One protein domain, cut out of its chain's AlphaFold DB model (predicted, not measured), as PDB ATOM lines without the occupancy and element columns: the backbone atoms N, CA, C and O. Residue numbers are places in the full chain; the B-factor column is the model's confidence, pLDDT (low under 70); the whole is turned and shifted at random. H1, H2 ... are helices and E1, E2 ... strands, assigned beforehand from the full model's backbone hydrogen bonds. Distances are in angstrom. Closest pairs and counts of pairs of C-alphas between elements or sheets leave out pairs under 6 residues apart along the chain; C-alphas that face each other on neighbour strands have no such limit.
ATOM      1  N   TRP A 141     -13.798 -17.257 -41.661       46.16
ATOM      2  CA  TRP A 141     -12.613 -16.404 -41.752       46.16
ATOM      3  C   TRP A 141     -12.988 -15.030 -42.320       46.16
ATOM      4  O   TRP A 141     -13.425 -14.930 -43.472       46.16
ATOM      5  N   PHE A 142     -12.860 -13.984 -41.507       57.53
ATOM      6  CA  PHE A 142     -13.124 -12.621 -41.942       57.53
ATOM      7  C   PHE A 142     -11.797 -12.014 -42.385       57.53
ATOM      8  O   PHE A 142     -10.918 -11.753 -41.571       57.53
ATOM      9  N   LYS A 143     -11.625 -11.831 -43.697       57.56
ATOM     10  CA  LYS A 143     -10.546 -10.973 -44.195       57.56
ATOM     11  C   LYS A 143     -10.848  -9.535 -43.752       57.56
ATOM     12  O   LYS A 143     -12.031  -9.177 -43.786       57.56
ATOM     13  N   PRO A 144      -9.837  -8.727 -43.376       57.03
ATOM     14  CA  PRO A 144     -10.030  -7.310 -43.088       57.03
ATOM     15  C   PRO A 144     -10.844  -6.690 -44.221       57.03
ATOM     16  O   PRO A 144     -10.452  -6.755 -45.389       57.03
ATOM     17  N   ARG A 145     -12.042  -6.199 -43.897       61.56
ATOM     18  CA  ARG A 145     -12.886  -5.522 -44.876       61.56
ATOM     19  C   ARG A 145     -12.574  -4.045 -44.793       61.56
ATOM     20  O   ARG A 145     -12.817  -3.412 -43.772       61.56
ATOM     21  N   TYR A 146     -12.036  -3.541 -45.888       69.62
ATOM     22  CA  TYR A 146     -11.865  -2.124 -46.126       69.62
ATOM     23  C   TYR A 146     -13.178  -1.602 -46.694       69.62
ATOM     24  O   TYR A 146     -13.725  -2.189 -47.630       69.62
ATOM     25  N   ALA A 147     -13.688  -0.520 -46.123       70.25
ATOM     26  CA  ALA A 147     -14.757   0.253 -46.730       70.25
ATOM     27  C   ALA A 147     -14.222   1.662 -46.968       70.25
ATOM     28  O   ALA A 147     -13.705   2.291 -46.048       70.25
ATOM     29  N   ALA A 148     -14.295   2.129 -48.209       74.19
ATOM     30  CA  ALA A 148     -13.913   3.484 -48.569       74.19
ATOM     31  C   ALA A 148     -15.181   4.280 -48.873       74.19
ATOM     32  O   ALA A 148     -16.019   3.838 -49.657       74.19
ATOM     33  N   TYR A 149     -15.309   5.448 -48.252       74.06
ATOM     34  CA  TYR A 149     -16.428   6.357 -48.445       74.06
ATOM     35  C   TYR A 149     -15.902   7.694 -48.952       74.06
ATOM     36  O   TYR A 149     -15.094   8.339 -48.288       74.06
ATOM     37  N   SER A 150     -16.349   8.113 -50.133       74.81
ATOM     38  CA  SER A 150     -16.129   9.475 -50.617       74.81
ATOM     39  C   SER A 150     -17.166  10.393 -49.980       74.81
ATOM     40  O   SER A 150     -18.364  10.207 -50.206       74.81
ATOM     41  N   ALA A 151     -16.727  11.363 -49.190       74.94
ATOM     42  CA  ALA A 151     -17.627  12.348 -48.609       74.94
ATOM     43  C   ALA A 151     -17.789  13.570 -49.527       74.94
ATOM     44  O   ALA A 151     -17.079  13.750 -50.520       74.94
ATOM     45  N   THR A 152     -18.762  14.417 -49.194       73.50
ATOM     46  CA  THR A 152     -19.118  15.629 -49.950       73.50
ATOM     47  C   THR A 152     -18.044  16.717 -49.903       73.50
ATOM     48  O   THR A 152     -18.040  17.614 -50.742       73.50
ATOM     49  N   ASP A 153     -17.103  16.625 -48.964       73.75
ATOM     50  CA  ASP A 153     -15.933  17.499 -48.823       73.75
ATOM     51  C   ASP A 153     -14.823  17.213 -49.864       73.75
ATOM     52  O   ASP A 153     -13.839  17.960 -49.961       73.75
ATOM     53  N   GLY A 154     -14.982  16.147 -50.659       75.25
ATOM     54  CA  GLY A 154     -14.018  15.682 -51.657       75.25
ATOM     55  C   GLY A 154     -12.901  14.802 -51.087       75.25
ATOM     56  O   GLY A 154     -11.940  14.513 -51.805       75.25
ATOM     57  N   HIS A 155     -12.996  14.387 -49.821       77.69
ATOM     58  CA  HIS A 155     -12.069  13.450 -49.192       77.69
ATOM     59  C   HIS A 155     -12.594  12.015 -49.236       77.69
ATOM     60  O   HIS A 155     -13.797  11.754 -49.297       77.69
ATOM     61  N   VAL A 156     -11.658  11.065 -49.185       81.62
ATOM     62  CA  VAL A 156     -11.963   9.637 -49.079       81.62
ATOM     63  C   VAL A 156     -11.648   9.180 -47.662       81.62
ATOM     64  O   VAL A 156     -10.509   9.282 -47.212       81.62
ATOM     65  N   TYR A 157     -12.650   8.658 -46.966       78.38
ATOM     66  CA  TYR A 157     -12.520   8.076 -45.639       78.38
ATOM     67  C   TYR A 157     -12.406   6.564 -45.773       78.38
ATOM     68  O   TYR A 157     -13.329   5.900 -46.248       78.38
ATOM     69  N   VAL A 158     -11.266   6.012 -45.370       82.31
ATOM     70  CA  VAL A 158     -11.029   4.568 -45.355       82.31
ATOM     71  C   VAL A 158     -11.284   4.054 -43.947       82.31
ATOM     72  O   VAL A 158     -10.609   4.454 -43.002       82.31
ATOM     73  N   VAL A 159     -12.258   3.161 -43.816       81.00
ATOM     74  CA  VAL A 159     -12.593   2.476 -42.570       81.00
ATOM     75  C   VAL A 159     -11.997   1.076 -42.607       81.00
ATOM     76  O   VAL A 159     -12.263   0.281 -43.512       81.00
ATOM     77  N   THR A 160     -11.188   0.792 -41.598       80.44
ATOM     78  CA  THR A 160     -10.532  -0.491 -41.349       80.44
ATOM     79  C   THR A 160     -11.016  -1.063 -40.028       80.44
ATOM     80  O   THR A 160     -11.074  -0.353 -39.025       80.44
ATOM     81  N   LEU A 161     -11.389  -2.341 -40.049       77.06
ATOM     82  CA  LEU A 161     -11.795  -3.098 -38.870       77.06
ATOM     83  C   LEU A 161     -10.693  -4.104 -38.542       77.06
ATOM     84  O   LEU A 161     -10.524  -5.086 -39.272       77.06
ATOM     85  N   ASP A 162      -9.980  -3.856 -37.449       73.25
ATOM     86  CA  ASP A 162      -8.898  -4.705 -36.970       73.25
ATOM     87  C   ASP A 162      -9.389  -5.548 -35.787       73.25
ATOM     88  O   ASP A 162      -9.733  -5.058 -34.709       73.25
ATOM     89  N   PHE A 163      -9.426  -6.865 -35.987       69.69
ATOM     90  CA  PHE A 163      -9.787  -7.828 -34.951       69.69
ATOM     91  C   PHE A 163      -8.507  -8.227 -34.206       69.69
ATOM     92  O   PHE A 163      -7.710  -9.006 -34.729       69.69
ATOM     93  N   ARG A 164      -8.269  -7.674 -33.006       61.56
ATOM     94  CA  ARG A 164      -7.028  -7.894 -32.230       61.56
ATOM     95  C   ARG A 164      -6.742  -9.384 -32.004       61.56
ATOM     96  O   ARG A 164      -7.317  -9.995 -31.111       61.56
ATOM     97  N   GLY A 165      -5.835  -9.966 -32.790       51.47
ATOM     98  CA  GLY A 165      -5.356 -11.343 -32.600       51.47
ATOM     99  C   GLY A 165      -6.416 -12.436 -32.778       51.47
ATOM    100  O   GLY A 165      -6.159 -13.590 -32.442       51.47
ATOM    101  N   LEU A 166      -7.600 -12.103 -33.300       53.78
ATOM    102  CA  LEU A 166      -8.659 -13.072 -33.543       53.78
ATOM    103  C   LEU A 166      -8.720 -13.415 -35.027       53.78
ATOM    104  O   LEU A 166      -9.416 -12.778 -35.812       53.78
ATOM    105  N   GLU A 167      -8.046 -14.501 -35.391       51.44
ATOM    106  CA  GLU A 167      -8.150 -15.108 -36.723       51.44
ATOM    107  C   GLU A 167      -9.574 -15.628 -37.027       51.44
ATOM    108  O   GLU A 167      -9.925 -15.897 -38.179       51.44
ATOM    109  N   ARG A 168     -10.414 -15.773 -35.991       51.59
ATOM    110  CA  ARG A 168     -11.766 -16.342 -36.054       51.59
ATOM    111  C   ARG A 168     -12.756 -15.500 -35.243       51.59
ATOM    112  O   ARG A 168     -13.009 -15.801 -34.080       51.59
ATOM    113  N   VAL A 169     -13.349 -14.473 -35.854       56.03
ATOM    114  CA  VAL A 169     -14.479 -13.733 -35.258       56.03
ATOM    115  C   VAL A 169     -15.751 -13.998 -36.051       56.03
ATOM    116  O   VAL A 169     -15.819 -13.741 -37.253       56.03
ATOM    117  N   VAL A 170     -16.776 -14.512 -35.370       57.09
ATOM    118  CA  VAL A 170     -18.124 -14.644 -35.928       57.09
ATOM    119  C   VAL A 170     -18.848 -13.325 -35.712       57.09
ATOM    120  O   VAL A 170     -19.400 -13.080 -34.643       57.09
ATOM    121  N   LEU A 171     -18.838 -12.462 -36.726       61.75
ATOM    122  CA  LEU A 171     -19.656 -11.256 -36.689       61.75
ATOM    123  C   LEU A 171     -21.117 -11.648 -36.934       61.75
ATOM    124  O   LEU A 171     -21.398 -12.387 -37.890       61.75
ATOM    125  N   PRO A 172     -22.065 -11.150 -36.125       60.69
ATOM    126  CA  PRO A 172     -23.478 -11.307 -36.419       60.69
ATOM    127  C   PRO A 172     -23.784 -10.777 -37.823       60.69
ATOM    128  O   PRO A 172     -23.422  -9.659 -38.181       60.69
ATOM    129  N   LYS A 173     -24.499 -11.564 -38.637       60.88
ATOM    130  CA  LYS A 173     -24.921 -11.139 -39.986       60.88
ATOM    131  C   LYS A 173     -25.884  -9.941 -39.944       60.88
ATOM    132  O   LYS A 173     -26.100  -9.285 -40.960       60.88
ATOM    133  N   ARG A 174     -26.509  -9.694 -38.792       65.56
ATOM    134  CA  ARG A 174     -27.459  -8.606 -38.559       65.56
ATOM    135  C   ARG A 174     -27.135  -7.968 -37.215       65.56
ATOM    136  O   ARG A 174     -27.243  -8.646 -36.200       65.56
ATOM    137  N   TYR A 175     -26.764  -6.696 -37.248       70.38
ATOM    138  CA  TYR A 175     -26.687  -5.860 -36.056       70.38
ATOM    139  C   TYR A 175     -28.088  -5.436 -35.619       70.38
ATOM    140  O   TYR A 175     -28.954  -5.198 -36.477       70.38
ATOM    141  N   SER A 176     -28.301  -5.341 -34.308       78.62
ATOM    142  CA  SER A 176     -29.504  -4.732 -33.742       78.62
ATOM    143  C   SER A 176     -29.585  -3.253 -34.142       78.62
ATOM    144  O   SER A 176     -28.593  -2.642 -34.544       78.62
ATOM    145  N   GLN A 177     -30.779  -2.662 -34.092       79.19
ATOM    146  CA  GLN A 177     -30.935  -1.248 -34.445       79.19
ATOM    147  C   GLN A 177     -30.116  -0.341 -33.511       79.19
ATOM    148  O   GLN A 177     -29.429   0.556 -33.987       79.19
ATOM    149  N   GLN A 178     -30.084  -0.667 -32.219       79.94
ATOM    150  CA  GLN A 178     -29.292   0.044 -31.219       79.94
ATOM    151  C   GLN A 178     -27.779  -0.038 -31.487       79.94
ATOM    152  O   GLN A 178     -27.071   0.956 -31.360       79.94
ATOM    153  N   GLU A 179     -27.270  -1.202 -31.904       77.12
ATOM    154  CA  GLU A 179     -25.857  -1.360 -32.286       77.12
ATOM    155  C   GLU A 179     -25.494  -0.502 -33.501       77.12
ATOM    156  O   GLU A 179     -24.413   0.087 -33.544       77.12
ATOM    157  N   LYS A 180     -26.402  -0.409 -34.482       79.12
ATOM    158  CA  LYS A 180     -26.206   0.439 -35.663       79.12
ATOM    159  C   LYS A 180     -26.174   1.912 -35.288       79.12
ATOM    160  O   LYS A 180     -25.280   2.614 -35.737       79.12
ATOM    161  N   GLU A 181     -27.114   2.366 -34.465       80.88
ATOM    162  CA  GLU A 181     -27.169   3.757 -34.002       80.88
ATOM    163  C   GLU A 181     -25.918   4.125 -33.191       80.88
ATOM    164  O   GLU A 181     -25.350   5.195 -33.393       80.88
ATOM    165  N   ASN A 182     -25.411   3.213 -32.356       83.31
ATOM    166  CA  ASN A 182     -24.173   3.434 -31.607       83.31
ATOM    167  C   ASN A 182     -22.940   3.526 -32.529       83.31
ATOM    168  O   ASN A 182     -22.099   4.408 -32.368       83.31
ATOM    169  N   LEU A 183     -22.848   2.652 -33.538       78.75
ATOM    170  CA  LEU A 183     -21.803   2.734 -34.565       78.75
ATOM    171  C   LEU A 183     -21.875   4.038 -35.363       78.75
ATOM    172  O   LEU A 183     -20.838   4.641 -35.632       78.75
ATOM    173  N   ILE A 184     -23.084   4.474 -35.722       79.69
ATOM    174  CA  ILE A 184     -23.305   5.743 -36.420       79.69
ATOM    175  C   ILE A 184     -22.832   6.906 -35.542       79.69
ATOM    176  O   ILE A 184     -22.032   7.710 -36.005       79.69
ATOM    177  N   GLY A 185     -23.216   6.951 -34.264       81.75
ATOM    178  CA  GLY A 185     -22.785   8.016 -33.351       81.75
ATOM    179  C   GLY A 185     -21.266   8.061 -33.133       81.75
ATOM    180  O   GLY A 185     -20.674   9.136 -33.021       81.75
ATOM    181  N   LEU A 186     -20.595   6.904 -33.118       80.75
ATOM    182  CA  LEU A 186     -19.129   6.842 -33.089       80.75
ATOM    183  C   LEU A 186     -18.503   7.380 -34.375       80.75
ATOM    184  O   LEU A 186     -17.484   8.070 -34.322       80.75
ATOM    185  N   PHE A 187     -19.114   7.076 -35.519       77.12
ATOM    186  CA  PHE A 187     -18.668   7.581 -36.808       77.12
ATOM    187  C   PHE A 187     -18.849   9.098 -36.911       77.12
ATOM    188  O   PHE A 187     -17.926   9.790 -37.321       77.12
ATOM    189  N   GLU A 188     -19.980   9.638 -36.458       81.69
ATOM    190  CA  GLU A 188     -20.227  11.084 -36.395       81.69
ATOM    191  C   GLU A 188     -19.207  11.796 -35.503       81.69
ATOM    192  O   GLU A 188     -18.655  12.822 -35.893       81.69
ATOM    193  N   ARG A 189     -18.873  11.217 -34.343       82.44
ATOM    194  CA  ARG A 189     -17.821  11.758 -33.471       82.44
ATOM    195  C   ARG A 189     -16.449  11.760 -34.155       82.44
ATOM    196  O   ARG A 189     -15.683  12.705 -33.979       82.44
ATOM    197  N   ALA A 190     -16.140  10.723 -34.932       77.62
ATOM    198  CA  ALA A 190     -14.913  10.666 -35.720       77.62
ATOM    199  C   ALA A 190     -14.904  11.723 -36.836       77.62
ATOM    200  O   ALA A 190     -13.896  12.398 -37.029       77.62
ATOM    201  N   LEU A 191     -16.026  11.918 -37.536       75.69
ATOM    202  CA  LEU A 191     -16.171  12.973 -38.544       75.69
ATOM    203  C   LEU A 191     -15.993  14.364 -37.937       75.69
ATOM    204  O   LEU A 191     -15.224  15.161 -38.465       75.69
ATOM    205  N   GLN A 192     -16.609  14.622 -36.786       82.00
ATOM    206  CA  GLN A 192     -16.461  15.886 -36.071       82.00
ATOM    207  C   GLN A 192     -15.008  16.136 -35.633       82.00
ATOM    208  O   GLN A 192     -14.534  17.269 -35.657       82.00
ATOM    209  N   TYR A 193     -14.265  15.080 -35.280       79.81
ATOM    210  CA  TYR A 193     -12.825  15.185 -35.048       79.81
ATOM    211  C   TYR A 193     -12.079  15.613 -36.320       79.81
ATOM    212  O   TYR A 193     -11.235  16.504 -36.259       79.81
ATOM    213  N   PHE A 194     -12.414  15.041 -37.479       77.38
ATOM    214  CA  PHE A 194     -11.788  15.412 -38.751       77.38
ATOM    215  C   PHE A 194     -12.152  16.816 -39.239       77.38
ATOM    216  O   PHE A 194     -11.337  17.426 -39.925       77.38
ATOM    217  N   GLU A 195     -13.320  17.352 -38.883       77.19
ATOM    218  CA  GLU A 195     -13.670  18.754 -39.155       77.19
ATOM    219  C   GLU A 195     -12.747  19.733 -38.419       77.19
ATOM    220  O   GLU A 195     -12.436  20.801 -38.942       77.19
ATOM    221  N   GLY A 196     -12.265  19.357 -37.229       73.62
ATOM    222  CA  GLY A 196     -11.308  20.150 -36.454       73.62
ATOM    223  C   GLY A 196      -9.854  20.040 -36.928       73.62
ATOM    224  O   GLY A 196      -9.016  20.821 -36.476       73.62
ATOM    225  N   VAL A 197      -9.537  19.092 -37.816       73.31
ATOM    226  CA  VAL A 197      -8.176  18.849 -38.318       73.31
ATOM    227  C   VAL A 197      -8.044  19.400 -39.744       73.31
ATOM    228  O   VAL A 197      -8.903  19.129 -40.590       73.31
ATOM    229  N   PRO A 198      -6.983  20.168 -40.053       69.38
ATOM    230  CA  PRO A 198      -6.803  20.739 -41.379       69.38
ATOM    231  C   PRO A 198      -6.772  19.660 -42.484       69.38
ATOM    232  O   PRO A 198      -6.178  18.595 -42.311       69.38
ATOM    233  N   PRO A 199      -7.399  19.931 -43.647       65.00
ATOM    234  CA  PRO A 199      -7.652  18.949 -44.708       65.00
ATOM    235  C   PRO A 199      -6.403  18.465 -45.461       65.00
ATOM    236  O   PRO A 199      -6.501  17.552 -46.279       65.00
ATOM    237  N   GLU A 200      -5.249  19.093 -45.240       61.88
ATOM    238  CA  GLU A 200      -3.996  18.790 -45.941       61.88
ATOM    239  C   GLU A 200      -3.277  17.563 -45.359       61.88
ATOM    240  O   GLU A 200      -2.453  16.949 -46.037       61.88
ATOM    241  N   GLU A 201      -3.631  17.152 -44.139       63.75
ATOM    242  CA  GLU A 201      -2.991  16.038 -43.447       63.75
ATOM    243  C   GLU A 201      -3.823  14.756 -43.530       63.75
ATOM    244  O   GLU A 201      -5.045  14.745 -43.343       63.75
ATOM    245  N   THR A 202      -3.138  13.633 -43.773       71.19
ATOM    246  CA  THR A 202      -3.746  12.308 -43.613       71.19
ATOM    247  C   THR A 202      -4.013  12.099 -42.129       71.19
ATOM    248  O   THR A 202      -3.102  11.791 -41.363       71.19
ATOM    249  N   SER A 203      -5.260  12.296 -41.717       73.50
ATOM    250  CA  SER A 203      -5.666  12.204 -40.318       73.50
ATOM    251  C   SER A 203      -6.295  10.847 -40.039       73.50
ATOM    252  O   SER A 203      -7.090  10.323 -40.818       73.50
ATOM    253  N   GLY A 204      -5.898  10.245 -38.921       79.88
ATOM    254  CA  GLY A 204      -6.410   8.961 -38.462       79.88
ATOM    255  C   GLY A 204      -7.179   9.126 -37.161       79.88
ATOM    256  O   GLY A 204      -6.686   9.756 -36.231       79.88
ATOM    257  N   TYR A 205      -8.353   8.517 -37.084       76.56
ATOM    258  CA  TYR A 205      -9.120   8.361 -35.861       76.56
ATOM    259  C   TYR A 205      -9.183   6.876 -35.517       76.56
ATOM    260  O   TYR A 205      -9.637   6.061 -36.324       76.56
ATOM    261  N   LEU A 206      -8.675   6.517 -34.340       81.06
ATOM    262  CA  LEU A 206      -8.680   5.149 -33.841       81.06
ATOM    263  C   LEU A 206      -9.685   5.040 -32.700       81.06
ATOM    264  O   LEU A 206      -9.557   5.708 -31.677       81.06
ATOM    265  N   ILE A 207     -10.663   4.162 -32.875       79.81
ATOM    266  CA  ILE A 207     -11.583   3.750 -31.827       79.81
ATOM    267  C   ILE A 207     -11.052   2.427 -31.295       79.81
ATOM    268  O   ILE A 207     -11.160   1.392 -31.957       79.81
ATOM    269  N   GLU A 208     -10.447   2.471 -30.114       80.75
ATOM    270  CA  GLU A 208      -9.927   1.274 -29.465       80.75
ATOM    271  C   GLU A 208     -11.029   0.497 -28.749       80.75
ATOM    272  O   GLU A 208     -11.881   1.073 -28.070       80.75
ATOM    273  N   LYS A 209     -10.937  -0.834 -28.825       78.12
ATOM    274  CA  LYS A 209     -11.717  -1.777 -28.014       78.12
ATOM    275  C   LYS A 209     -13.234  -1.592 -28.104       78.12
ATOM    276  O   LYS A 209     -13.946  -1.821 -27.122       78.12
ATOM    277  N   TRP A 210     -13.751  -1.209 -29.264       80.25
ATOM    278  CA  TRP A 210     -15.192  -1.176 -29.457       80.25
ATOM    279  C   TRP A 210     -15.740  -2.603 -29.494       80.25
ATOM    280  O   TRP A 210     -15.175  -3.467 -30.155       80.25
ATOM    281  N   SER A 211     -16.848  -2.871 -28.806       75.81
ATOM    282  CA  SER A 211     -17.559  -4.136 -28.961       75.81
ATOM    283  C   SER A 211     -19.059  -3.893 -29.115       75.81
ATOM    284  O   SER A 211     -19.628  -3.147 -28.316       75.81
ATOM    285  N   PRO A 212     -19.724  -4.524 -30.104       69.56
ATOM    286  CA  PRO A 212     -21.174  -4.437 -30.235       69.56
ATOM    287  C   PRO A 212     -21.910  -5.126 -29.079       69.56
ATOM    288  O   PRO A 212     -23.068  -4.821 -28.823       69.56
ATOM    289  N   SER A 213     -21.271  -6.093 -28.415       68.25
ATOM    290  CA  SER A 213     -21.882  -6.901 -27.360       68.25
ATOM    291  C   SER A 213     -20.804  -7.537 -26.489       68.25
ATOM    292  O   SER A 213     -19.773  -7.946 -27.010       68.25
ATOM    293  N   ASP A 214     -21.079  -7.762 -25.204       72.62
ATOM    294  CA  ASP A 214     -20.164  -8.455 -24.276       72.62
ATOM    295  C   ASP A 214     -19.730  -9.851 -24.759       72.62
ATOM    296  O   ASP A 214     -18.728 -10.405 -24.312       72.62
ATOM    297  N   LYS A 215     -20.495 -10.440 -25.685       68.06
ATOM    298  CA  LYS A 215     -20.228 -11.754 -26.285       68.06
ATOM    299  C   LYS A 215     -19.273 -11.700 -27.476       68.06
ATOM    300  O   LYS A 215     -18.831 -12.747 -27.944       68.06
ATOM    301  N   ILE A 216     -19.012 -10.510 -28.009       67.12
ATOM    302  CA  ILE A 216     -18.162 -10.288 -29.174       67.12
ATOM    303  C   ILE A 216     -16.851  -9.695 -28.661       67.12
ATOM    304  O   ILE A 216     -16.867  -8.791 -27.823       67.12
ATOM    305  N   PRO A 217     -15.700 -10.211 -29.111       68.69
ATOM    306  CA  PRO A 217     -14.430  -9.660 -28.690       68.69
ATOM    307  C   PRO A 217     -14.291  -8.202 -29.151       68.69
ATOM    308  O   PRO A 217     -14.810  -7.846 -30.213       68.69
ATOM    309  N   PRO A 218     -13.571  -7.371 -28.383       77.38
ATOM    310  CA  PRO A 218     -13.313  -5.992 -28.756       77.38
ATOM    311  C   PRO A 218     -12.570  -5.918 -30.094       77.38
ATOM    312  O   PRO A 218     -11.620  -6.667 -30.341       77.38
ATOM    313  N   ILE A 219     -13.006  -4.990 -30.935       76.75
ATOM    314  CA  ILE A 219     -12.443  -4.682 -32.243       76.75
ATOM    315  C   ILE A 219     -11.953  -3.243 -32.254       76.75
ATOM    316  O   ILE A 219     -12.536  -2.363 -31.616       76.75
ATOM    317  N   ASP A 220     -10.885  -3.008 -32.998       81.25
ATOM    318  CA  ASP A 220     -10.388  -1.664 -33.230       81.25
ATOM    319  C   ASP A 220     -10.935  -1.170 -34.568       81.25
ATOM    320  O   ASP A 220     -10.846  -1.852 -35.592       81.25
ATOM    321  N   ILE A 221     -11.533   0.019 -34.556       80.75
ATOM    322  CA  ILE A 221     -12.036   0.672 -35.764       80.75
ATOM    323  C   ILE A 221     -11.103   1.828 -36.062       80.75
ATOM    324  O   ILE A 221     -11.015   2.784 -35.294       80.75
ATOM    325  N   ARG A 222     -10.409   1.756 -37.192       81.50
ATOM    326  CA  ARG A 222      -9.520   2.820 -37.643       81.50
ATOM    327  C   ARG A 222     -10.123   3.489 -38.863       81.50
ATOM    328  O   ARG A 222     -10.370   2.835 -39.873       81.50
ATOM    329  N   ILE A 223     -10.361   4.787 -38.753       83.06
ATOM    330  CA  ILE A 223     -10.888   5.637 -39.816       83.06
ATOM    331  C   ILE A 223      -9.754   6.558 -40.242       83.06
ATOM    332  O   ILE A 223      -9.164   7.235 -39.407       83.06
ATOM    333  N   VAL A 224      -9.408   6.562 -41.523       83.38
ATOM    334  CA  VAL A 224      -8.334   7.399 -42.064       83.38
ATOM    335  C   VAL A 224      -8.909   8.298 -43.143       83.38
ATOM    336  O   VAL A 224      -9.446   7.806 -44.136       83.38
ATOM    337  N   ARG A 225      -8.787   9.610 -42.954       82.25
ATOM    338  CA  ARG A 225      -9.096  10.609 -43.972       82.25
ATOM    339  C   ARG A 225      -7.908  10.728 -44.916       82.25
ATOM    340  O   ARG A 225      -6.811  11.094 -44.503       82.25
ATOM    341  N   MET A 226      -8.137  10.422 -46.184       82.69
ATOM    342  CA  MET A 226      -7.133  10.534 -47.235       82.69
ATOM    343  C   MET A 226      -7.135  11.942 -47.852       82.69
ATOM    344  O   MET A 226      -8.173  12.623 -47.860       82.69
ATOM    345  N   PRO A 227      -5.992  12.391 -48.401       78.38
ATOM    346  CA  PRO A 227      -5.910  13.665 -49.103       78.38
ATOM    347  C   PRO A 227      -6.794  13.670 -50.357       78.38
ATOM    348  O   PRO A 227      -7.104  12.624 -50.941       78.38
TER     349      PRO A 227
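Overview. This is residues 141 to 227 of the 237 residues of an uncharacterized protein of Eimeria brunetti (UniProt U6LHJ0). A twisted sheet of four strands, in the order E1 E2 E4 E3 and all antiparallel, has one long helix, H1, packed along one face over E4 and E3, in two layers. The 87 printed residues run E1 E2 H1 E3 E4, class mixed. The whole is compact, radius of gyration of the C-alphas 13.8 A, spanning 39 by 26 by 19 A.

Arrangement. Inner strands E2, residues 156 to 163, and E4, residues 219 to 226, have N 158 and O 224 within hydrogen-bond range, 2.8 A. Edge strand E1, residues 146 to 150, forms a hairpin with E2: N 149 and O 157, 2.9 A. Edge strand E3, residues 203 to 210, forms one with E4: N 205 and O 223, 2.8 A. H1, residues 177 to 195, with every O i to N i+4 pair within range, is on the sheet at height 10.0 A; its closest C-alphas to E3 are Ala 190 and Tyr 205, 6.2 A. It runs along E3, only just, at 29 degrees on the local plane. E2, H1 and E3 form a split strand-helix-strand unit, E4 between its strands, with a left-handed crossover.

Along the chain. H1 spans 26.8 A, E2 22.6 A, E4 22.0 A, E3 19.7 A. E1 begins at C-alpha 146 (-11.865, -2.124, -46.126); E4 ends at C-alpha 226 (-7.133, 10.534, -47.235).

Size, cuts and confidence. The farthest C-alphas, Glu 200 and Lys 215, are 39.8 A apart. The printed part has no cut; the link E2 to H1 is long. Of 27 residues under pLDDT 70, 163 to 174 are among them.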